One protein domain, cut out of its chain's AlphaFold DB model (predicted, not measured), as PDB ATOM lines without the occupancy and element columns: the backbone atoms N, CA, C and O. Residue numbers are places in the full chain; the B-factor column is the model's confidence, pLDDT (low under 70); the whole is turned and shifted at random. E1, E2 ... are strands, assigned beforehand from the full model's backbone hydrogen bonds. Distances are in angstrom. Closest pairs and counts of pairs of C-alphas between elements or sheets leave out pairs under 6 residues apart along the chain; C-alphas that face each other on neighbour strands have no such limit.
ATOM      1  N   ASP A  12     205.007 133.480 150.798       95.94
ATOM      2  CA  ASP A  12     206.136 132.588 151.056       95.94
ATOM      3  C   ASP A  12     206.906 133.114 152.273       95.94
ATOM      4  O   ASP A  12     207.560 134.160 152.210       95.94
ATOM      5  N   LEU A  13     206.760 132.417 153.403       97.56
ATOM      6  CA  LEU A  13     207.346 132.786 154.687       97.56
ATOM      7  C   LEU A  13     208.507 131.849 155.032       97.56
ATOM      8  O   LEU A  13     208.337 130.631 155.133       97.56
ATOM      9  N   LYS A  14     209.675 132.432 155.306       97.38
ATOM     10  CA  LYS A  14     210.874 131.722 155.768       97.38
ATOM     11  C   LYS A  14     211.377 132.330 157.071       97.38
ATOM     12  O   LYS A  14     211.422 133.548 157.189       97.38
ATOM     13  N   LEU A  15     211.828 131.486 157.995       98.44
ATOM     14  CA  LEU A  15     212.582 131.880 159.185       98.44
ATOM     15  C   LEU A  15     214.013 131.340 159.092       98.44
ATOM     16  O   LEU A  15     214.233 130.201 158.677       98.44
ATOM     17  N   GLU A  16     214.981 132.152 159.496       98.25
ATOM     18  CA  GLU A  16     216.393 131.801 159.592       98.25
ATOM     19  C   GLU A  16     216.907 132.142 160.993       98.25
ATOM     20  O   GLU A  16     216.712 133.259 161.471       98.25
ATOM     21  N   ILE A  17     217.593 131.194 161.635       97.50
ATOM     22  CA  ILE A  17     218.373 131.469 162.845       97.50
ATOM     23  C   ILE A  17     219.743 131.967 162.394       97.50
ATOM     24  O   ILE A  17     220.487 131.216 161.763       97.50
ATOM     25  N   LEU A  18     220.055 133.231 162.674       96.81
ATOM     26  CA  LEU A  18     221.306 133.862 162.257       96.81
ATOM     27  C   LEU A  18     222.435 133.558 163.238       96.81
ATOM     28  O   LEU A  18     223.526 133.167 162.830       96.81
ATOM     29  N   GLU A  19     222.157 133.728 164.527       93.88
ATOM     30  CA  GLU A  19     223.133 133.566 165.597       93.88
ATOM     31  C   GLU A  19     222.440 133.116 166.887       93.88
ATOM     32  O   GLU A  19     221.271 133.423 167.137       93.88
ATOM     33  N   ARG A  20     223.177 132.366 167.709       91.12
ATOM     34  CA  ARG A  20     222.771 131.966 169.057       91.12
ATOM     35  C   ARG A  20     223.852 132.412 170.027       91.12
ATOM     36  O   ARG A  20     224.977 131.919 169.942       91.12
ATOM     37  N   SER A  21     223.510 133.303 170.946       87.12
ATOM     38  CA  SER A  21     224.383 133.702 172.046       87.12
ATOM     39  C   SER A  21     223.886 133.098 173.365       87.12
ATOM     40  O   SER A  21     222.933 132.317 173.413       87.12
ATOM     41  N   SER A  22     224.549 133.441 174.471       83.50
ATOM     42  CA  SER A  22     224.116 133.026 175.812       83.50
ATOM     43  C   SER A  22     222.853 133.736 176.311       83.50
ATOM     44  O   SER A  22     222.261 133.298 177.297       83.50
ATOM     45  N   ASP A  23     222.490 134.857 175.692       89.00
ATOM     46  CA  ASP A  23     221.467 135.799 176.153       89.00
ATOM     47  C   ASP A  23     220.437 136.169 175.080       89.00
ATOM     48  O   ASP A  23     219.410 136.750 175.425       89.00
ATOM     49  N   ALA A  24     220.651 135.790 173.818       93.44
ATOM     50  CA  ALA A  24     219.735 136.061 172.724       93.44
ATOM     51  C   ALA A  24     219.770 134.979 171.631       93.44
ATOM     52  O   ALA A  24     220.774 134.308 171.378       93.44
ATOM     53  N   LEU A  25     218.637 134.838 170.952       96.19
ATOM     54  CA  LEU A  25     218.478 134.121 169.699       96.19
ATOM     55  C   LEU A  25     218.192 135.155 168.606       96.19
ATOM     56  O   LEU A  25     217.109 135.742 168.577       96.19
ATOM     57  N   HIS A  26     219.160 135.387 167.721       97.62
ATOM     58  CA  HIS A  26     219.011 136.332 166.619       97.62
ATOM     59  C   HIS A  26     218.423 135.619 165.407       97.62
ATOM     60  O   HIS A  26     218.996 134.670 164.865       97.62
ATOM     61  N   CYS A  27     217.270 136.104 164.974       98.38
ATOM     62  CA  CYS A  27     216.480 135.533 163.903       98.38
ATOM     63  C   CYS A  27     216.326 136.536 162.765       98.38
ATOM     64  O   CYS A  27     216.482 137.745 162.930       98.38
ATOM     65  N   ARG A  28     215.957 136.025 161.596       98.69
ATOM     66  CA  ARG A  28     215.463 136.831 160.485       98.69
ATOM     67  C   ARG A  28     214.355 136.088 159.784       98.69
ATOM     68  O   ARG A  28     214.518 134.909 159.474       98.69
ATOM     69  N   TYR A  29     213.259 136.774 159.497       98.62
ATOM     70  CA  TYR A  29     212.225 136.220 158.638       98.62
ATOM     71  C   TYR A  29     212.196 136.934 157.284       98.62
ATOM     72  O   TYR A  29     212.607 138.086 157.140       98.62
ATOM     73  N   THR A  30     211.765 136.205 156.262       98.62
ATOM     74  CA  THR A  30     211.456 136.720 154.928       98.62
ATOM     75  C   THR A  30     209.994 136.430 154.642       98.62
ATOM     76  O   THR A  30     209.588 135.281 154.793       98.62
ATOM     77  N   ALA A  31     209.253 137.427 154.167       98.31
ATOM     78  CA  ALA A  31     207.918 137.266 153.602       98.31
ATOM     79  C   ALA A  31     207.923 137.748 152.144       98.31
ATOM     80  O   ALA A  31     208.332 138.879 151.879       98.31
ATOM     81  N   VAL A  32     207.496 136.906 151.204       98.25
ATOM     82  CA  VAL A  32     207.290 137.280 149.793       98.25
ATOM     83  C   VAL A  32     205.803 137.215 149.487       98.25
ATOM     84  O   VAL A  32     205.195 136.171 149.707       98.25
ATOM     85  N   ASN A  33     205.227 138.301 148.981       97.81
ATOM     86  CA  ASN A  33     203.808 138.361 148.647       97.81
ATOM     87  C   ASN A  33     203.541 137.792 147.244       97.81
ATOM     88  O   ASN A  33     203.948 138.364 146.236       97.81
ATOM     89  N   LEU A  34     202.818 136.679 147.186       96.62
ATOM     90  CA  LEU A  34     202.426 135.949 145.981       96.62
ATOM     91  C   LEU A  34     200.918 136.063 145.678       96.62
ATOM     92  O   LEU A  34     200.431 135.408 144.760       96.62
ATOM     93  N   SER A  35     200.174 136.863 146.447       93.88
ATOM     94  CA  SER A  35     198.700 136.880 146.435       93.88
ATOM     95  C   SER A  35     198.061 137.595 145.237       93.88
ATOM     96  O   SER A  35     196.855 137.495 145.026       93.88
ATOM     97  N   GLY A  36     198.837 138.351 144.455       94.56
ATOM     98  CA  GLY A  36     198.301 139.208 143.387       94.56
ATOM     99  C   GLY A  36     197.668 140.523 143.875       94.56
ATOM    100  O   GLY A  36     197.234 141.321 143.048       94.56
ATOM    101  N   VAL A  37     197.641 140.776 145.190       95.25
ATOM    102  CA  VAL A  37     197.142 142.015 145.812       95.25
ATOM    103  C   VAL A  37     198.093 142.489 146.913       95.25
ATOM    104  O   VAL A  37     198.994 141.754 147.312       95.25
ATOM    105  N   ASP A  38     197.928 143.717 147.399       96.50
ATOM    106  CA  ASP A  38     198.711 144.220 148.535       96.50
ATOM    107  C   ASP A  38     198.273 143.548 149.842       96.50
ATOM    108  O   ASP A  38     197.090 143.265 150.047       96.50
ATOM    109  N   LEU A  39     199.227 143.313 150.744       96.69
ATOM    110  CA  LEU A  39     198.977 142.731 152.063       96.69
ATOM    111  C   LEU A  39     199.309 143.728 153.169       96.69
ATOM    112  O   LEU A  39     200.316 144.427 153.096       96.69
ATOM    113  N   TYR A  40     198.512 143.731 154.232       97.00
ATOM    114  CA  TYR A  40     198.797 144.462 155.466       97.00
ATOM    115  C   TYR A  40     199.299 143.469 156.510       97.00
ATOM    116  O   TYR A  40     198.523 142.655 157.004       97.00
ATOM    117  N   LEU A  41     200.597 143.496 156.807       98.06
ATOM    118  CA  LEU A  41     201.265 142.554 157.709       98.06
ATOM    119  C   LEU A  41     201.238 143.074 159.148       98.06
ATOM    120  O   LEU A  41     201.692 144.189 159.382       98.06
ATOM    121  N   PHE A  42     200.816 142.271 160.124       97.56
ATOM    122  CA  PHE A  42     200.821 142.633 161.555       97.56
ATOM    123  C   PHE A  42     202.205 142.495 162.205       97.56
ATOM    124  O   PHE A  42     202.359 141.862 163.251       97.56
ATOM    125  N   ASN A  43     203.243 143.048 161.575       97.94
ATOM    126  CA  ASN A  43     204.631 142.891 162.015       97.94
ATOM    127  C   ASN A  43     205.137 143.991 162.964       97.94
ATOM    128  O   ASN A  43     206.167 143.806 163.621       97.94
ATOM    129  N   ARG A  44     204.414 145.109 163.080       97.88
ATOM    130  CA  ARG A  44     204.786 146.231 163.951       97.88
ATOM    131  C   ARG A  44     204.065 146.127 165.298       97.88
ATOM    132  O   ARG A  44     203.135 146.880 165.591       97.88
ATOM    133  N   LEU A  45     204.499 145.151 166.095       97.25
ATOM    134  CA  LEU A  45     204.039 144.967 167.472       97.25
ATOM    135  C   LEU A  45     204.527 146.115 168.364       97.25
ATOM    136  O   LEU A  45     205.533 146.757 168.067       97.25
ATOM    137  N   TYR A  46     203.824 146.354 169.465       95.56
ATOM    138  CA  TYR A  46     204.124 147.429 170.402       95.56
ATOM    139  C   TYR A  46     204.012 146.947 171.852       95.56
ATOM    140  O   TYR A  46     203.224 146.044 172.147       95.56
ATOM    141  N   HIS A  47     204.793 147.549 172.750       92.44
ATOM    142  CA  HIS A  47     204.705 147.279 174.191       92.44
ATOM    143  C   HIS A  47     203.476 147.943 174.804       92.44
ATOM    144  O   HIS A  47     202.725 147.301 175.544       92.44
ATOM    145  N   ASP A  48     203.260 149.212 174.449       91.19
ATOM    146  CA  ASP A  48     202.177 150.035 174.980       91.19
ATOM    147  C   ASP A  48     201.658 151.075 173.967       91.19
ATOM    148  O   ASP A  48     202.384 151.493 173.055       91.19
ATOM    149  N   LEU A  49     200.397 151.477 174.127       92.50
ATOM    150  CA  LEU A  49     199.843 152.674 173.501       92.50
ATOM    151  C   LEU A  49     199.819 153.760 174.572       92.50
ATOM    152  O   LEU A  49     198.975 153.745 175.462       92.50
ATOM    153  N   ARG A  50     200.759 154.695 174.473       92.81
ATOM    154  CA  ARG A  50     200.934 155.766 175.457       92.81
ATOM    155  C   ARG A  50     199.687 156.650 175.537       92.81
ATOM    156  O   ARG A  50     198.961 156.788 174.553       92.81
ATOM    157  N   ASP A  51     199.509 157.345 176.659       92.38
ATOM    158  CA  ASP A  51     198.383 158.271 176.885       92.38
ATOM    159  C   ASP A  51     198.266 159.384 175.823       92.38
ATOM    160  O   ASP A  51     197.195 159.950 175.608       92.38
ATOM    161  N   ASP A  52     199.363 159.709 175.131       93.19
ATOM    162  CA  ASP A  52     199.400 160.670 174.026       93.19
ATOM    163  C   ASP A  52     199.057 160.053 172.652       93.19
ATOM    164  O   ASP A  52     199.137 160.733 171.620       93.19
ATOM    165  N   GLY A  53     198.660 158.782 172.607       93.19
ATOM    166  CA  GLY A  53     198.309 158.053 171.390       93.19
ATOM    167  C   GLY A  53     199.511 157.679 170.520       93.19
ATOM    168  O   GLY A  53     199.359 157.536 169.304       93.19
ATOM    169  N   ILE A  54     200.715 157.587 171.096       96.44
ATOM    170  CA  ILE A  54     201.920 157.123 170.399       96.44
ATOM    171  C   ILE A  54     202.156 155.639 170.701       96.44
ATOM    172  O   ILE A  54     202.342 155.247 171.852       96.44
ATOM    173  N   PHE A  55     202.213 154.820 169.650       96.94
ATOM    174  CA  PHE A  55     202.567 153.405 169.760       96.94
ATOM    175  C   PHE A  55     204.061 153.224 170.072       96.94
ATOM    176  O   PHE A  55     204.930 153.709 169.333       96.94
ATOM    177  N   ASP A  56     204.363 152.473 171.130       96.44
ATOM    178  CA  ASP A  56     205.720 152.055 171.497       96.44
ATOM    179  C   ASP A  56     206.125 150.790 170.722       96.44
ATOM    180  O   ASP A  56     206.168 149.682 171.259       96.44
ATOM    181  N   ILE A  57     206.280 150.949 169.401       97.12
ATOM    182  CA  ILE A  57     206.587 149.854 168.474       97.12
ATOM    183  C   ILE A  57     208.018 149.374 168.688       97.12
ATOM    184  O   ILE A  57     208.955 150.168 168.627       97.12
ATOM    185  N   ASP A  58     208.175 148.060 168.807       96.62
ATOM    186  CA  ASP A  58     209.466 147.406 168.972       96.62
ATOM    187  C   ASP A  58     209.673 146.362 167.853       96.62
ATOM    188  O   ASP A  58     208.879 145.421 167.732       96.62
ATOM    189  N   PRO A  59     210.707 146.511 167.000       95.94
ATOM    190  CA  PRO A  59     210.996 145.541 165.946       95.94
ATOM    191  C   PRO A  59     211.335 144.144 166.491       95.94
ATOM    192  O   PRO A  59     210.978 143.149 165.847       95.94
ATOM    193  N   ASP A  60     211.947 144.062 167.677       97.31
ATOM    194  CA  ASP A  60     212.337 142.808 168.324       97.31
ATOM    195  C   ASP A  60     211.161 142.118 169.033       97.31
ATOM    196  O   ASP A  60     211.202 140.907 169.270       97.31
ATOM    197  N   LEU A  61     210.076 142.850 169.315       96.81
ATOM    198  CA  LEU A  61     208.903 142.286 169.972       96.81
ATOM    199  C   LEU A  61     208.220 141.243 169.077       96.81
ATOM    200  O   LEU A  61     207.855 141.484 167.919       96.81
ATOM    201  N   VAL A  62     208.024 140.067 169.664       97.38
ATOM    202  CA  VAL A  62     207.350 138.905 169.093       97.38
ATOM    203  C   VAL A  62     206.562 138.226 170.207       97.38
ATOM    204  O   VAL A  62     207.032 138.163 171.344       97.38
ATOM    205  N   TYR A  63     205.366 137.727 169.910       96.88
ATOM    206  CA  TYR A  63     204.631 136.928 170.884       96.88
ATOM    207  C   TYR A  63     205.236 135.536 170.972       96.88
ATOM    208  O   TYR A  63     205.626 134.961 169.954       96.88
ATOM    209  N   VAL A  64     205.317 135.021 172.191       96.19
ATOM    210  CA  VAL A  64     205.998 133.776 172.524       96.19
ATOM    211  C   VAL A  64     205.011 132.853 173.216       96.19
ATOM    212  O   VAL A  64     204.564 133.110 174.333       96.19
ATOM    213  N   GLU A  65     204.728 131.743 172.557       95.12
ATOM    214  CA  GLU A  65     204.053 130.581 173.123       95.12
ATOM    215  C   GLU A  65     205.001 129.372 173.035       95.12
ATOM    216  O   GLU A  65     206.024 129.411 172.342       95.12
ATOM    217  N   ALA A  66     204.704 128.293 173.758       93.50
ATOM    218  CA  ALA A  66     205.527 127.089 173.732       93.50
ATOM    219  C   ALA A  66     204.669 125.826 173.797       93.50
ATOM    220  O   ALA A  66     203.770 125.718 174.629       93.50
ATOM    221  N   GLU A  67     205.000 124.849 172.958       94.25
ATOM    222  CA  GLU A  67     204.330 123.553 172.908       94.25
ATOM    223  C   GLU A  67     205.342 122.473 172.508       94.25
ATOM    224  O   GLU A  67     206.103 122.666 171.566       94.25
ATOM    225  N   ASN A  68     205.378 121.331 173.206       92.69
ATOM    226  CA  ASN A  68     206.183 120.160 172.814       92.69
ATOM    227  C   ASN A  68     207.648 120.489 172.434       92.69
ATOM    228  O   ASN A  68     208.116 120.131 171.354       92.69
ATOM    229  N   ALA A  69     208.363 121.215 173.304       93.50
ATOM    230  CA  ALA A  69     209.738 121.691 173.071       93.50
ATOM    231  C   ALA A  69     209.918 122.576 171.817       93.50
ATOM    232  O   ALA A  69     211.027 122.744 171.317       93.50
ATOM    233  N   THR A  70     208.845 123.181 171.318       96.94
ATOM    234  CA  THR A  70     208.858 124.119 170.197       96.94
ATOM    235  C   THR A  70     208.390 125.483 170.675       96.94
ATOM    236  O   THR A  70     207.349 125.594 171.320       96.94
ATOM    237  N   LEU A  71     209.153 126.529 170.358       97.31
ATOM    238  CA  LEU A  71     208.674 127.898 170.516       97.31
ATOM    239  C   LEU A  71     207.782 128.270 169.338       97.31
ATOM    240  O   LEU A  71     208.180 128.138 168.179       97.31
ATOM    241  N   LEU A  72     206.600 128.779 169.649       97.75
ATOM    242  CA  LEU A  72     205.662 129.343 168.695       97.75
ATOM    243  C   LEU A  72     205.802 130.863 168.769       97.75
ATOM    244  O   LEU A  72     205.259 131.519 169.654       97.75
ATOM    245  N   LEU A  73     206.594 131.411 167.853       98.25
ATOM    246  CA  LEU A  73     206.805 132.845 167.726       98.25
ATOM    247  C   LEU A  73     205.776 133.427 166.763       98.25
ATOM    248  O   LEU A  73     205.534 132.858 165.695       98.25
ATOM    249  N   SER A  74     205.174 134.566 167.095       98.00
ATOM    250  CA  SER A  74     204.229 135.196 166.176       98.00
ATOM    251  C   SER A  74     204.230 136.718 166.190       98.00
ATOM    252  O   SER A  74     204.377 137.365 167.224       98.00
ATOM    253  N   LYS A  75     204.029 137.279 164.998       98.44
ATOM    254  CA  LYS A  75     203.626 138.665 164.778       98.44
ATOM    255  C   LYS A  75     202.257 138.626 164.092       98.44
ATOM    256  O   LYS A  75     202.166 138.354 162.898       98.44
ATOM    257  N   ARG A  76     201.186 138.723 164.879       96.69
ATOM    258  CA  ARG A  76     199.788 138.523 164.455       96.69
ATOM    259  C   ARG A  76     198.843 139.199 165.445       96.69
ATOM    260  O   ARG A  76     199.294 139.590 166.516       96.69
ATOM    261  N   ILE A  77     197.547 139.263 165.154       94.94
ATOM    262  CA  ILE A  77     196.556 139.539 166.202       94.94
ATOM    263  C   ILE A  77     196.366 138.234 167.003       94.94
ATOM    264  O   ILE A  77     196.056 137.199 166.403       94.94
ATOM    265  N   PRO A  78     196.620 138.215 168.320       91.88
ATOM    266  CA  PRO A  78     196.384 137.037 169.152       91.88
ATOM    267  C   PRO A  78     194.883 136.740 169.239       91.88
ATOM    268  O   PRO A  78     194.060 137.653 169.194       91.88
ATOM    269  N   ASP A  79     194.529 135.466 169.387       89.50
ATOM    270  CA  ASP A  79     193.144 135.082 169.654       89.50
ATOM    271  C   ASP A  79     192.734 135.591 171.042       89.50
ATOM    272  O   ASP A  79     193.500 135.485 172.005       89.50
ATOM    273  N   VAL A  80     191.536 136.164 171.134       87.12
ATOM    274  CA  VAL A  80     190.985 136.666 172.395       87.12
ATOM    275  C   VAL A  80     190.550 135.463 173.239       87.12
ATOM    276  O   VAL A  80     189.782 134.639 172.737       87.12
ATOM    277  N   PRO A  81     191.008 135.331 174.498       86.81
ATOM    278  CA  PRO A  81     190.525 134.286 175.396       86.81
ATOM    279  C   PRO A  81     189.005 134.364 175.582       86.81
ATOM    280  O   PRO A  81     188.453 135.452 175.730       86.81
ATOM    281  N   GLU A  82     188.324 133.215 175.593       85.62
ATOM    282  CA  GLU A  82     186.854 133.149 175.683       85.62
ATOM    283  C   GLU A  82     186.298 133.767 176.978       85.62
ATOM    284  O   GLU A  82     185.151 134.209 177.021       85.62
ATOM    285  N   ASP A  83     187.107 133.799 178.036       84.56
ATOM    286  CA  ASP A  83     186.774 134.329 179.354       84.56
ATOM    287  C   ASP A  83     187.067 135.831 179.512       84.56
ATOM    288  O   ASP A  83     186.741 136.411 180.552       84.56
ATOM    289  N   LEU A  84     187.638 136.484 178.492       84.06
ATOM    290  CA  LEU A  84     188.032 137.888 178.548       84.06
ATOM    291  C   LEU A  84     187.044 138.801 177.803       84.06
ATOM    292  O   LEU A  84     186.843 138.689 176.596       84.06
ATOM    293  N   LEU A  85     186.480 139.779 178.516       80.81
ATOM    294  CA  LEU A  85     185.705 140.872 177.920       80.81
ATOM    295  C   LEU A  85     186.646 142.030 177.567       80.81
ATOM    296  O   LEU A  85     187.285 142.595 178.451       80.81
ATOM    297  N   VAL A  86     186.729 142.388 176.283       74.75
ATOM    298  CA  VAL A  86     187.644 143.429 175.788       74.75
ATOM    299  C   VAL A  86     186.858 144.683 175.409       74.75
ATOM    300  O   VAL A  86     185.943 144.615 174.593       74.75
ATOM    301  N   GLU A  87     187.212 145.830 175.994       66.38
ATOM    302  CA  GLU A  87     186.539 147.114 175.721       66.38
ATOM    303  C   GLU A  87     186.985 147.745 174.388       66.38
ATOM    304  O   GLU A  87     186.198 148.444 173.748       66.38
ATOM    305  N   ALA A  88     188.222 147.482 173.942       67.19
ATOM    306  CA  ALA A  88     188.758 147.945 172.660       67.19
ATOM    307  C   ALA A  88     189.825 146.989 172.093       67.19
ATOM    308  O   ALA A  88     190.741 146.568 172.804       67.19
ATOM    309  N   PHE A  89     189.740 146.687 170.794       68.44
ATOM    310  CA  PHE A  89     190.714 145.871 170.061       68.44
ATOM    311  C   PHE A  89     191.780 146.764 169.426       68.44
ATOM    312  O   PHE A  89     191.731 147.059 168.236       68.44
ATOM    313  N   ILE A  90     192.744 147.228 170.220       82.69
ATOM    314  CA  ILE A  90     193.922 147.880 169.638       82.69
ATOM    315  C   ILE A  90     194.831 146.766 169.122       82.69
ATOM    316  O   ILE A  90     195.365 145.971 169.897       82.69
ATOM    317  N   VAL A  91     194.939 146.675 167.801       91.50
ATOM    318  CA  VAL A  91     195.720 145.647 167.114       91.50
ATOM    319  C   VAL A  91     197.116 146.172 166.778       91.50
ATOM    320  O   VAL A  91     197.363 147.382 166.833       91.50
ATOM    321  N   PRO A  92     198.077 145.292 166.445       95.38
ATOM    322  CA  PRO A  92     199.383 145.746 166.002       95.38
ATOM    323  C   PRO A  92     199.298 146.681 164.796       95.38
ATOM    324  O   PRO A  92     198.444 146.527 163.921       95.38
ATOM    325  N   CYS A  93     200.243 147.614 164.713       97.06
ATOM    326  CA  CYS A  93     200.429 148.388 163.497       97.06
ATOM    327  C   CYS A  93     200.873 147.468 162.350       97.06
ATOM    328  O   CYS A  93     201.452 146.394 162.562       97.06
ATOM    329  N   VAL A  94     200.643 147.927 161.123       97.38
ATOM    330  CA  VAL A  94     200.887 147.144 159.916       97.38
ATOM    331  C   VAL A  94     201.938 147.754 159.002       97.38
ATOM    332  O   VAL A  94     202.122 148.974 158.940       97.38
ATOM    333  N   THR A  95     202.605 146.882 158.254       97.88
ATOM    334  CA  THR A  95     203.386 147.240 157.066       97.88
ATOM    335  C   THR A  95     202.638 146.774 155.823       97.88
ATOM    336  O   THR A  95     202.160 145.642 155.776       97.88
ATOM    337  N   VAL A  96     202.552 147.632 154.803       97.69
ATOM    338  CA  VAL A  96     202.053 147.224 153.483       97.69
ATOM    339  C   VAL A  96     203.162 146.480 152.750       97.69
ATOM    340  O   VAL A  96     204.249 147.024 152.561       97.69
ATOM    341  N   LEU A  97     202.884 145.251 152.328       98.12
ATOM    342  CA  LEU A  97     203.724 144.478 151.425       98.12
ATOM    343  C   LEU A  97     203.024 144.398 150.070       98.12
ATOM    344  O   LEU A  97     202.019 143.694 149.932       98.12
ATOM    345  N   ALA A  98     203.541 145.129 149.083       98.06
ATOM    346  CA  ALA A  98     202.939 145.180 147.758       98.06
ATOM    347  C   ALA A  98     202.954 143.807 147.071       98.06
ATOM    348  O   ALA A  98     203.747 142.924 147.416       98.06
ATOM    349  N   SER A  99     202.060 143.604 146.106       96.88
ATOM    350  CA  SER A  99     202.043 142.354 145.343       96.88
ATOM    351  C   SER A  99     203.372 142.097 144.621       96.88
ATOM    352  O   SER A  99     203.863 142.957 143.895       96.88
ATOM    353  N   GLY A 100     203.952 140.907 144.807       96.44
ATOM    354  CA  GLY A 100     205.247 140.521 144.237       96.44
ATOM    355  C   GLY A 100     206.470 140.981 145.039       96.44
ATOM    356  O   GLY A 100     207.574 140.504 144.768       96.44
ATOM    357  N   ASP A 101     206.292 141.852 146.037       98.56
ATOM    358  CA  ASP A 101     207.393 142.373 146.844       98.56
ATOM    359  C   ASP A 101     207.831 141.408 147.950       98.56
ATOM    360  O   ASP A 101     207.180 140.413 148.292       98.56
ATOM    361  N   ARG A 102     208.986 141.743 148.536       98.25
ATOM    362  CA  ARG A 102     209.635 140.992 149.604       98.25
ATOM    363  C   ARG A 102     209.955 141.886 150.800       98.25
ATOM    364  O   ARG A 102     210.655 142.883 150.657       98.25
ATOM    365  N   LEU A 103     209.556 141.439 151.989       98.56
ATOM    366  CA  LEU A 103     209.998 141.972 153.277       98.56
ATOM    367  C   LEU A 103     211.052 141.046 153.896       98.56
ATOM    368  O   LEU A 103     210.922 139.820 153.856       98.56
ATOM    369  N   VAL A 104     212.092 141.634 154.487       98.62
ATOM    370  CA  VAL A 104     213.126 140.921 155.247       98.62
ATOM    371  C   VAL A 104     213.374 141.676 156.545       98.62
ATOM    372  O   VAL A 104     213.842 142.810 156.503       98.62
ATOM    373  N   GLU A 105     213.104 141.045 157.686       98.31
ATOM    374  CA  GLU A 105     213.255 141.684 158.998       98.31
ATOM    375  C   GLU A 105     214.049 140.801 159.965       98.31
ATOM    376  O   GLU A 105     213.705 139.626 160.154       98.31
ATOM    377  N   PRO A 106     215.126 141.333 160.571       98.44
ATOM    378  CA  PRO A 106     215.753 140.711 161.724       98.44
ATOM    379  C   PRO A 106     214.925 140.960 162.992       98.44
ATOM    380  O   PRO A 106     214.217 141.960 163.084       98.44
ATOM    381  N   PHE A 107     215.052 140.069 163.971       98.25
ATOM    382  CA  PHE A 107     214.612 140.315 165.343       98.25
ATOM    383  C   PHE A 107     215.458 139.510 166.336       98.25
ATOM    384  O   PHE A 107     215.999 138.451 165.998       98.25
ATOM    385  N   SER A 108     215.556 139.997 167.568       97.62
ATOM    386  CA  SER A 108     216.335 139.389 168.646       97.62
ATOM    387  C   SER A 108     215.425 138.920 169.776       97.62
ATOM    388  O   SER A 108     214.773 139.719 170.438       97.62
ATOM    389  N   LEU A 109     215.405 137.613 170.034       96.44
ATOM    390  CA  LEU A 109     214.649 137.029 171.141       96.44
ATOM    391  C   LEU A 109     215.565 136.819 172.351       96.44
ATOM    392  O   LEU A 109     216.490 136.014 172.284       96.44
ATOM    393  N   GLY A 110     215.294 137.492 173.470       93.75
ATOM    394  CA  GLY A 110     216.053 137.303 174.712       93.75
ATOM    395  C   GLY A 110     215.954 135.876 175.275       93.75
ATOM    396  O   GLY A 110     214.916 135.224 175.161       93.75
ATOM    397  N   LEU A 111     217.026 135.388 175.906       91.75
ATOM    398  CA  LEU A 111     217.120 134.052 176.504       91.75
ATOM    399  C   LEU A 111     217.282 134.112 178.043       91.75
ATOM    400  O   LEU A 111     218.157 134.821 178.545       91.75
ATOM    401  N   PRO A 112     216.525 133.303 178.819       91.88
ATOM    402  CA  PRO A 112     215.425 132.453 178.364       91.88
ATOM    403  C   PRO A 112     214.234 133.302 177.882       91.88
ATOM    404  O   PRO A 112     213.923 134.311 178.526       91.88
ATOM    405  N   PRO A 113     213.551 132.893 176.799       92.81
ATOM    406  CA  PRO A 113     212.398 133.632 176.318       92.81
ATOM    407  C   PRO A 113     211.270 133.535 177.339       92.81
ATOM    408  O   PRO A 113     211.112 132.509 178.003       92.81
ATOM    409  N   GLN A 114     210.512 134.615 177.491       91.19
ATOM    410  CA  GLN A 114     209.339 134.654 178.357       91.19
ATOM    411  C   GLN A 114     208.107 134.362 177.513       91.19
ATOM    412  O   GLN A 114     207.983 134.945 176.438       91.19
ATOM    413  N   LEU A 115     207.207 133.498 177.993       91.94
ATOM    414  CA  LEU A 115     205.867 133.408 177.418       91.94
ATOM    415  C   LEU A 115     205.230 134.794 177.474       91.94
ATOM    416  O   LEU A 115     205.229 135.429 178.524       91.94
ATOM    417  N   MET A 116     204.752 135.281 176.334       90.75
ATOM    418  CA  MET A 116     204.322 136.666 176.213       90.75
ATOM    419  C   MET A 116     203.341 136.823 175.061       90.75
ATOM    420  O   MET A 116     203.672 136.560 173.907       90.75
ATOM    421  N   ASN A 117     202.151 137.321 175.375       91.38
ATOM    422  CA  ASN A 117     201.228 137.919 174.421       91.38
ATOM    423  C   ASN A 117     200.422 139.028 175.145       91.38
ATOM    424  O   ASN A 117     200.520 139.148 176.369       91.38
ATOM    425  N   PRO A 118     199.618 139.840 174.439       88.50
ATOM    426  CA  PRO A 118     198.859 140.948 175.023       88.50
ATOM    427  C   PRO A 118     197.909 140.569 176.165       88.50
ATOM    428  O   PRO A 118     197.621 141.430 176.996       88.50
ATOM    429  N   TYR A 119     197.457 139.312 176.218       86.62
ATOM    430  CA  TYR A 119     196.562 138.755 177.239       86.62
ATOM    431  C   TYR A 119     197.307 137.997 178.350       86.62
ATOM    432  O   TYR A 119     196.701 137.568 179.325       86.62
ATOM    433  N   MET A 120     198.626 137.843 178.217       81.69
ATOM    434  CA  MET A 120     199.507 137.132 179.146       81.69
ATOM    435  C   MET A 120     200.623 138.034 179.695       81.69
ATOM    436  O   MET A 120     201.631 137.528 180.177       81.69
ATOM    437  N   ARG A 121     200.484 139.365 179.620       68.75
ATOM    438  CA  ARG A 121     201.572 140.309 179.952       68.75
ATOM    439  C   ARG A 121     202.112 140.173 181.376       68.75
ATOM    440  O   ARG A 121     203.302 140.380 181.589       68.75
ATOM    441  N   ASP A 122     201.268 139.766 182.319       71.38
ATOM    442  CA  ASP A 122     201.657 139.580 183.721       71.38
ATOM    443  C   ASP A 122     202.311 138.210 183.996       71.38
ATOM    444  O   ASP A 122     202.805 137.951 185.098       71.38
ATOM    445  N   LEU A 123     202.342 137.312 183.003       70.81
ATOM    446  CA  LEU A 123     202.968 136.000 183.124       70.81
ATOM    447  C   LEU A 123     204.465 136.080 182.803       70.81
ATOM    448  O   LEU A 123     204.901 135.901 181.672       70.81
ATOM    449  N   CYS A 124     205.290 136.234 183.836       72.12
ATOM    450  CA  CYS A 124     206.746 136.090 183.731       72.12
ATOM    451  C   CYS A 124     207.170 134.607 183.735       72.12
ATOM    452  O   CYS A 124     207.798 134.137 184.689       72.12
ATOM    453  N   THR A 125     206.791 133.853 182.698       84.38
ATOM    454  CA  THR A 125     207.106 132.417 182.596       84.38
ATOM    455  C   THR A 125     208.268 132.173 181.627       84.38
ATOM    456  O   THR A 125     208.055 132.192 180.414       84.38
ATOM    457  N   PRO A 126     209.496 131.905 182.116       88.75
ATOM    458  CA  PRO A 126     210.627 131.584 181.252       88.75
ATOM    459  C   PRO A 126     210.483 130.191 180.632       88.75
ATOM    460  O   PRO A 126     210.232 129.209 181.334       88.75
ATOM    461  N   VAL A 127     210.775 130.069 179.341       91.06
ATOM    462  CA  VAL A 127     210.937 128.778 178.667       91.06
ATOM    463  C   VAL A 127     212.389 128.328 178.821       91.06
ATOM    464  O   VAL A 127     213.309 128.883 178.222       91.06
ATOM    465  N   ALA A 128     212.610 127.324 179.672       87.69
ATOM    466  CA  ALA A 128     213.953 126.864 180.029       87.69
ATOM    467  C   ALA A 128     214.684 126.141 178.890       87.69
ATOM    468  O   ALA A 128     215.914 126.179 178.831       87.69
ATOM    469  N   SER A 129     213.948 125.483 177.997       91.81
ATOM    470  CA  SER A 129     214.517 124.738 176.876       91.81
ATOM    471  C   SER A 129     213.528 124.574 175.732       91.81
ATOM    472  O   SER A 129     212.330 124.425 175.969       91.81
ATOM    473  N   PHE A 130     214.043 124.542 174.507       95.56
ATOM    474  CA  PHE A 130     213.291 124.253 173.288       95.56
ATOM    475  C   PHE A 130     214.240 123.743 172.198       95.56
ATOM    476  O   PHE A 130     215.393 124.166 172.136       95.56
ATOM    477  N   ASP A 131     213.754 122.867 171.325       96.50
ATOM    478  CA  ASP A 131     214.503 122.255 170.227       96.50
ATOM    479  C   ASP A 131     214.281 122.954 168.890       96.50
ATOM    480  O   ASP A 131     215.170 122.977 168.029       96.50
ATOM    481  N   SER A 132     213.108 123.554 168.706       97.19
ATOM    482  CA  SER A 132     212.746 124.188 167.446       97.19
ATOM    483  C   SER A 132     211.915 125.450 167.634       97.19
ATOM    484  O   SER A 132     211.425 125.745 168.726       97.19
ATOM    485  N   VAL A 133     211.808 126.219 166.556       98.12
ATOM    486  CA  VAL A 133     211.047 127.462 166.484       98.12
ATOM    487  C   VAL A 133     210.143 127.413 165.260       98.12
ATOM    488  O   VAL A 133     210.601 127.131 164.154       98.12
ATOM    489  N   VAL A 134     208.870 127.734 165.446       98.31
ATOM    490  CA  VAL A 134     207.919 128.036 164.374       98.31
ATOM    491  C   VAL A 134     207.634 129.529 164.418       98.31
ATOM    492  O   VAL A 134     207.393 130.073 165.492       98.31
ATOM    493  N   PHE A 135     207.644 130.193 163.262       98.31
ATOM    494  CA  PHE A 135     207.260 131.598 163.157       98.31
ATOM    495  C   PHE A 135     205.950 131.747 162.386       98.31
ATOM    496  O   PHE A 135     205.771 131.136 161.332       98.31
ATOM    497  N   SER A 136     205.047 132.567 162.917       98.06
ATOM    498  CA  SER A 136     203.751 132.875 162.315       98.06
ATOM    499  C   SER A 136     203.624 134.367 162.034       98.06
ATOM    500  O   SER A 136     203.932 135.188 162.900       98.06
ATOM    501  N   LEU A 137     203.115 134.713 160.855       98.31
ATOM    502  CA  LEU A 137     202.841 136.089 160.455       98.31
ATOM    503  C   LEU A 137     201.361 136.235 160.099       98.31
ATOM    504  O   LEU A 137     200.857 135.522 159.228       98.31
ATOM    505  N   GLY A 138     200.681 137.143 160.795       97.38
ATOM    506  CA  GLY A 138     199.310 137.545 160.506       97.38
ATOM    507  C   GLY A 138     199.267 138.638 159.444       97.38
ATOM    508  O   GLY A 138     200.125 139.526 159.430       97.38
ATOM    509  N   TYR A 139     198.267 138.594 158.571       96.62
ATOM    510  CA  TYR A 139     198.054 139.604 157.542       96.62
ATOM    511  C   TYR A 139     196.589 139.688 157.101       96.62
ATOM    512  O   TYR A 139     195.796 138.794 157.382       96.62
ATOM    513  N   VAL A 140     196.243 140.751 156.377       94.88
ATOM    514  CA  VAL A 140     194.954 140.907 155.681       94.88
ATOM    515  C   VAL A 140     195.218 141.285 154.226       94.88
ATOM    516  O   VAL A 140     196.129 142.075 153.953       94.88
ATOM    517  N   ARG A 141     194.437 140.741 153.284       93.94
ATOM    518  CA  ARG A 141     194.500 141.162 151.877       93.94
ATOM    519  C   ARG A 141     193.825 142.517 151.706       93.94
ATOM    520  O   ARG A 141     192.757 142.756 152.264       93.94
ATOM    521  N   SER A 142     194.372 143.386 150.865       92.75
ATOM    522  CA  SER A 142     193.762 144.696 150.597       92.75
ATOM    523  C   SER A 142     192.326 144.612 150.066       92.75
ATOM    524  O   SER A 142     191.532 145.508 150.321       92.75
ATOM    525  N   THR A 143     191.962 143.519 149.392       90.88
ATOM    526  CA  THR A 143     190.598 143.260 148.901       90.88
ATOM    527  C   THR A 143     189.603 142.843 149.984       90.88
ATOM    528  O   THR A 143     188.399 142.862 149.738       90.88
ATOM    529  N   GLU A 144     190.087 142.416 151.151       88.31
ATOM    530  CA  GLU A 144     189.270 141.977 152.295       88.31
ATOM    531  C   GLU A 144     189.028 143.115 153.294       88.31
ATOM    532  O   GLU A 144     188.078 143.070 154.076       88.31
ATOM    533  N   LEU A 145     189.845 144.169 153.227       81.75
ATOM    534  CA  LEU A 145     189.553 145.446 153.860       81.75
ATOM    535  C   LEU A 145     188.408 146.101 153.078       81.75
ATOM    536  O   LEU A 145     188.573 146.511 151.932       81.75
ATOM    537  N   GLY A 146     187.214 146.146 153.678       65.88
ATOM    538  CA  GLY A 146     186.068 146.869 153.121       65.88
ATOM    539  C   GLY A 146     186.343 148.374 152.965       65.88
ATOM    540  O   GLY A 146     187.471 148.847 153.016       65.88
ATOM    541  N   SER A 147     185.304 149.199 152.839       57.06
ATOM    542  CA  SER A 147     185.425 150.669 152.739       57.06
ATOM    543  C   SER A 147     185.927 151.380 154.027       57.06
ATOM    544  O   SER A 147     185.669 152.565 154.231       57.06
ATOM    545  N   ARG A 148     186.654 150.669 154.901       63.44
ATOM    546  CA  ARG A 148     187.224 151.044 156.209       63.44
ATOM    547  C   ARG A 148     188.580 150.328 156.378       63.44
ATOM    548  O   ARG A 148     188.706 149.221 155.881       63.44
ATOM    549  N   HIS A 149     189.631 150.788 157.059       68.19
ATOM    550  CA  HIS A 149     189.945 151.956 157.893       68.19
ATOM    551  C   HIS A 149     191.486 151.964 158.041       68.19
ATOM    552  O   HIS A 149     192.014 151.567 159.072       68.19
ATOM    553  N   VAL A 150     192.235 152.291 156.980       87.69
ATOM    554  CA  VAL A 150     193.697 152.443 157.106       87.69
ATOM    555  C   VAL A 150     193.989 153.849 157.602       87.69
ATOM    556  O   VAL A 150     193.791 154.825 156.877       87.69
ATOM    557  N   GLU A 151     194.468 153.954 158.833       91.81
ATOM    558  CA  GLU A 151     194.802 155.225 159.462       91.81
ATOM    559  C   GLU A 151     196.308 155.359 159.636       91.81
ATOM    560  O   GLU A 151     197.008 154.403 159.973       91.81
ATOM    561  N   THR A 152     196.818 156.568 159.414       95.38
ATOM    562  CA  THR A 152     198.191 156.891 159.802       95.38
ATOM    563  C   THR A 152     198.200 157.290 161.271       95.38
ATOM    564  O   THR A 152     197.643 158.323 161.640       95.38
ATOM    565  N   VAL A 153     198.862 156.488 162.094       95.44
ATOM    566  CA  VAL A 153     199.039 156.713 163.532       95.44
ATOM    567  C   VAL A 153     200.477 157.120 163.843       95.44
ATOM    568  O   VAL A 153     201.385 157.005 163.011       95.44
ATOM    569  N   ARG A 154     200.705 157.618 165.060       97.50
ATOM    570  CA  ARG A 154     202.042 157.989 165.537       97.50
ATOM    571  C   ARG A 154     202.685 156.810 166.255       97.50
ATOM    572  O   ARG A 154     202.040 156.150 167.060       97.50
ATOM    573  N   SER A 155     203.971 156.591 166.014       97.25
ATOM    574  CA  SER A 155     204.791 155.670 166.799       97.25
ATOM    575  C   SER A 155     206.123 156.312 167.159       97.25
ATOM    576  O   SER A 155     206.532 157.305 166.547       97.25
ATOM    577  N   ILE A 156     206.835 155.718 168.112       96.38
ATOM    578  CA  ILE A 156     208.200 156.142 168.452       96.38
ATOM    579  C   ILE A 156     209.187 155.979 167.282       96.38
ATOM    580  O   ILE A 156     210.223 156.637 167.253       96.38
ATOM    581  N   ALA A 157     208.837 155.155 166.290       93.50
ATOM    582  CA  ALA A 157     209.589 154.939 165.058       93.50
ATOM    583  C   ALA A 157     209.055 155.784 163.878       93.50
ATOM    584  O   ALA A 157     209.288 155.452 162.717       93.50
ATOM    585  N   GLY A 158     208.309 156.860 164.155       95.19
ATOM    586  CA  GLY A 158     207.671 157.708 163.144       95.19
ATOM    587  C   GLY A 158     206.254 157.250 162.773       95.19
ATOM    588  O   GLY A 158     205.637 156.480 163.514       95.19
ATOM    589  N   PRO A 159     205.687 157.737 161.657       96.81
ATOM    590  CA  PRO A 159     204.356 157.328 161.216       96.81
ATOM    591  C   PRO A 159     204.241 155.806 161.013       96.81
ATOM    592  O   PRO A 159     205.163 155.142 160.526       96.81
ATOM    593  N   ALA A 160     203.095 155.250 161.388       96.94
ATOM    594  CA  ALA A 160     202.744 153.851 161.174       96.94
ATOM    595  C   ALA A 160     201.319 153.746 160.629       96.94
ATOM    596  O   ALA A 160     200.554 154.703 160.711       96.94
ATOM    597  N   LEU A 161     200.973 152.594 160.061       96.00
ATOM    598  CA  LEU A 161     199.613 152.317 159.619       96.00
ATOM    599  C   LEU A 161     198.913 151.454 160.661       96.00
ATOM    600  O   LEU A 161     199.496 150.495 161.161       96.00
ATOM    601  N   HIS A 162     197.669 151.789 160.965       94.06
ATOM    602  CA  HIS A 162     196.780 151.001 161.805       94.06
ATOM    603  C   HIS A 162     195.525 150.657 161.004       94.06
ATOM    604  O   HIS A 162     195.084 151.454 160.172       94.06
ATOM    605  N   ILE A 163     194.980 149.465 161.231       92.31
ATOM    606  CA  ILE A 163     193.746 148.999 160.599       92.31
ATOM    607  C   ILE A 163     192.783 148.488 161.661       92.31
ATOM    608  O   ILE A 163     193.204 147.883 162.639       92.31
ATOM    609  N   ASP A 164     191.496 148.745 161.464       89.19
ATOM    610  CA  ASP A 164     190.428 148.301 162.363       89.19
ATOM    611  C   ASP A 164     189.885 146.941 161.898       89.19
ATOM    612  O   ASP A 164     189.018 146.873 161.022       89.19
ATOM    613  N   VAL A 165     190.466 145.857 162.421       89.50
ATOM    614  CA  VAL A 165     190.050 144.471 162.157       89.50
ATOM    615  C   VAL A 165     190.198 143.602 163.409       89.50
ATOM    616  O   VAL A 165     190.959 143.928 164.317       89.50
ATOM    617  N   THR A 166     189.509 142.463 163.445       88.75
ATOM    618  CA  THR A 166     189.592 141.478 164.532       88.75
ATOM    619  C   THR A 166     190.521 140.308 164.195       88.75
ATOM    620  O   THR A 166     190.969 140.136 163.057       88.75
ATOM    621  N   ALA A 167     190.800 139.461 165.193       89.81
ATOM    622  CA  ALA A 167     191.635 138.276 165.023       89.81
ATOM    623  C   ALA A 167     191.066 137.282 163.993       89.81
ATOM    624  O   ALA A 167     191.841 136.637 163.290       89.81
ATOM    625  N   GLU A 168     189.739 137.189 163.865       88.69
ATOM    626  CA  GLU A 168     189.040 136.299 162.929       88.69
ATOM    627  C   GLU A 168     189.123 136.771 161.473       88.69
ATOM    628  O   GLU A 168     188.904 135.979 160.558       88.69
ATOM    629  N   GLN A 169     189.415 138.055 161.254       90.00
ATOM    630  CA  GLN A 169     189.515 138.649 159.922       90.00
ATOM    631  C   GLN A 169     190.922 138.537 159.327       90.00
ATOM    632  O   GLN A 169     191.095 138.781 158.135       90.00
ATOM    633  N   GLN A 170     191.931 138.184 160.128       92.62
ATOM    634  CA  GLN A 170     193.288 137.986 159.627       92.62
ATOM    635  C   GLN A 170     193.467 136.582 159.036       92.62
ATOM    636  O   GLN A 170     192.916 135.588 159.511       92.62
ATOM    637  N   LEU A 171     194.363 136.486 158.066       94.44
ATOM    638  CA  LEU A 171     194.976 135.239 157.634       94.44
ATOM    639  C   LEU A 171     196.309 135.065 158.366       94.44
ATOM    640  O   LEU A 171     196.979 136.041 158.702       94.44
ATOM    641  N   VAL A 172     196.718 133.819 158.610       95.75
ATOM    642  CA  VAL A 172     197.995 133.515 159.270       95.75
ATOM    643  C   VAL A 172     198.773 132.513 158.434       95.75
ATOM    644  O   VAL A 172     198.302 131.411 158.165       95.75
ATOM    645  N   VAL A 173     199.993 132.879 158.049       95.94
ATOM    646  CA  VAL A 173     200.967 131.955 157.458       95.94
ATOM    647  C   VAL A 173     201.965 131.522 158.531       95.94
ATOM    648  O   VAL A 173     202.339 132.316 159.395       95.94
ATOM    649  N   ARG A 174     202.402 130.261 158.489       96.25
ATOM    650  CA  ARG A 174     203.375 129.702 159.436       96.25
ATOM    651  C   ARG A 174     204.522 129.019 158.706       96.25
ATOM    652  O   ARG A 174     204.323 128.417 157.649       96.25
ATOM    653  N   THR A 175     205.722 129.102 159.269       96.88
ATOM    654  CA  THR A 175     206.872 128.332 158.786       96.88
ATOM    655  C   THR A 175     206.766 126.871 159.218       96.88
ATOM    656  O   THR A 175     206.096 126.540 160.195       96.88
ATOM    657  N   ALA A 176     207.502 125.987 158.542       94.44
ATOM    658  CA  ALA A 176     207.873 124.718 159.163       94.44
ATOM    659  C   ALA A 176     208.760 124.978 160.405       94.44
ATOM    660  O   ALA A 176     209.380 126.047 160.491       94.44
ATOM    661  N   PRO A 177     208.851 124.025 161.350       96.50
ATOM    662  CA  PRO A 177     209.780 124.129 162.468       96.50
ATOM    663  C   PRO A 177     211.232 124.278 161.992       96.50
ATOM    664  O   PRO A 177     211.710 123.506 161.160       96.50
ATOM    665  N   VAL A 178     211.942 125.260 162.542       96.56
ATOM    666  CA  VAL A 178     213.371 125.500 162.315       96.56
ATOM    667  C   VAL A 178     214.140 125.073 163.559       96.56
ATOM    668  O   VAL A 178     213.817 125.493 164.668       96.56
ATOM    669  N   SER A 179     215.170 124.241 163.399       96.25
ATOM    670  CA  SER A 179     215.982 123.770 164.524       96.25
ATOM    671  C   SER A 179     216.691 124.929 165.230       96.25
ATOM    672  O   SER A 179     217.401 125.712 164.596       96.25
ATOM    673  N   ALA A 180     216.545 124.998 166.553       91.00
ATOM    674  CA  ALA A 180     217.084 126.070 167.385       91.00
ATOM    675  C   ALA A 180     217.762 125.591 168.680       91.00
ATOM    676  O   ALA A 180     218.535 126.373 169.218       91.00
ATOM    677  N   SER A 181     217.534 124.343 169.123       89.94
ATOM    678  CA  SER A 181     218.041 123.702 170.357       89.94
ATOM    679  C   SER A 181     218.806 124.623 171.309       89.94
ATOM    680  O   SER A 181     220.017 124.818 171.177       89.94
ATOM    681  N   VAL A 182     218.073 125.166 172.281       87.38
ATOM    682  CA  VAL A 182     218.573 126.011 173.367       87.38
ATOM    683  C   VAL A 182     218.178 125.385 174.699       87.38
ATOM    684  O   VAL A 182     217.035 124.979 174.897       87.38
ATOM    685  N   VAL A 183     219.120 125.370 175.641       82.69
ATOM    686  CA  VAL A 183     218.877 125.043 177.050       82.69
ATOM    687  C   VAL A 183     219.455 126.177 177.886       82.69
ATOM    688  O   VAL A 183     220.667 126.385 177.903       82.69
ATOM    689  N   SER A 184     218.597 126.934 178.566       71.00
ATOM    690  CA  SER A 184     219.018 128.043 179.417       71.00
ATOM    691  C   SER A 184     219.155 127.586 180.872       71.00
ATOM    692  O   SER A 184     218.152 127.278 181.521       71.00
TER     693      SER A 184
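AT A GLANCE: This is residues 12 to 184 of the 215 residues of the protein "Zinc ribbon domain-containing protein" of Dehalococcoidia bacterium (UniProt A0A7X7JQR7). Two strongly twisted sheets lie partly face to face as a sandwich, with a smaller third sheet at one end: the long strands E1, E2 and E9 cover part of a large branched sheet built round the long, bent strand E10, and E4, E5, E11 and E12 cross over the large sheet near E3 and E8. The 173 printed residues hold fourteen named strands, E1 to E14 in order along the chain, and no named helix; the class is all strand, in a stack of sheets, three of them face to face in turn. The sheet E1, E2, E9 is antiparallel, the sheet E4, E5, E11, E12 mixed, and the branched sheet has one parallel pair, E7 and E10. The whole is compact, with a radius of gyration of the C-alphas of 16.0 A and spans of 48 by 37 by 32 A.

HOW THE PARTS SIT: E1, residues 12 to 20, and E2, residues 24 to 33, form an antiparallel hairpin, with N 14 and O 30 2.9 A apart. E9, residues 102 to 110, is antiparallel to E2, with N 27 and O 107 2.9 A apart. E3, residues 39 to 44, has E8, residues 93 to 97, on one side, N 41 to O 95 2.8 A, and E10, residues 129 to 141, on the other, N 40 to O 140 2.9 A. E3 runs on into E4, residues 46 to 49, at 88 degrees. E4 and E5, residues 54 to 57, are a hairpin, N 47 to O 56 2.9 A. E6, residues 63 to 67, and E7, residues 70 to 75, are a hairpin, N 65 to O 72 3.0 A. E7 is parallel to E10, N 73 to O 134 2.8 A. E11, residues 150 to 155, and E12, residues 158 to 163, are a hairpin, N 153 to O 160 2.8 A; E5 and E11 meet only at a point. E13, residues 171 to 174, N 137 to O 173 2.9 A, and E14, residues 178 to 183, N 133 to O 178 2.9 A, are antiparallel to E10. The closest C-alphas of E8 and E12, Cys 93 and His 162, are 4.8 A apart.

IN THESE COORDINATES: E1 begins at C-alpha 12 (206.136, 132.588, 151.056) and is 24.5 A long; E2 is 29.0 A and E9 26.2 A. E10 is 36.0 A from C-alpha 129 (214.517, 124.738, 176.876) to C-alpha 141 and bends by 62 degrees at residue 132. E14 ends at C-alpha 183 (218.877, 125.043, 177.050).

THE WHOLE: The C-alphas farthest apart, Ser 147 and Val 183, are 48.6 A apart. The printed part has no cut. Long links join E7 to E8 and E9 to E10. Residues 87 to 89, 121 and 146 to 149 have pLDDT under 70.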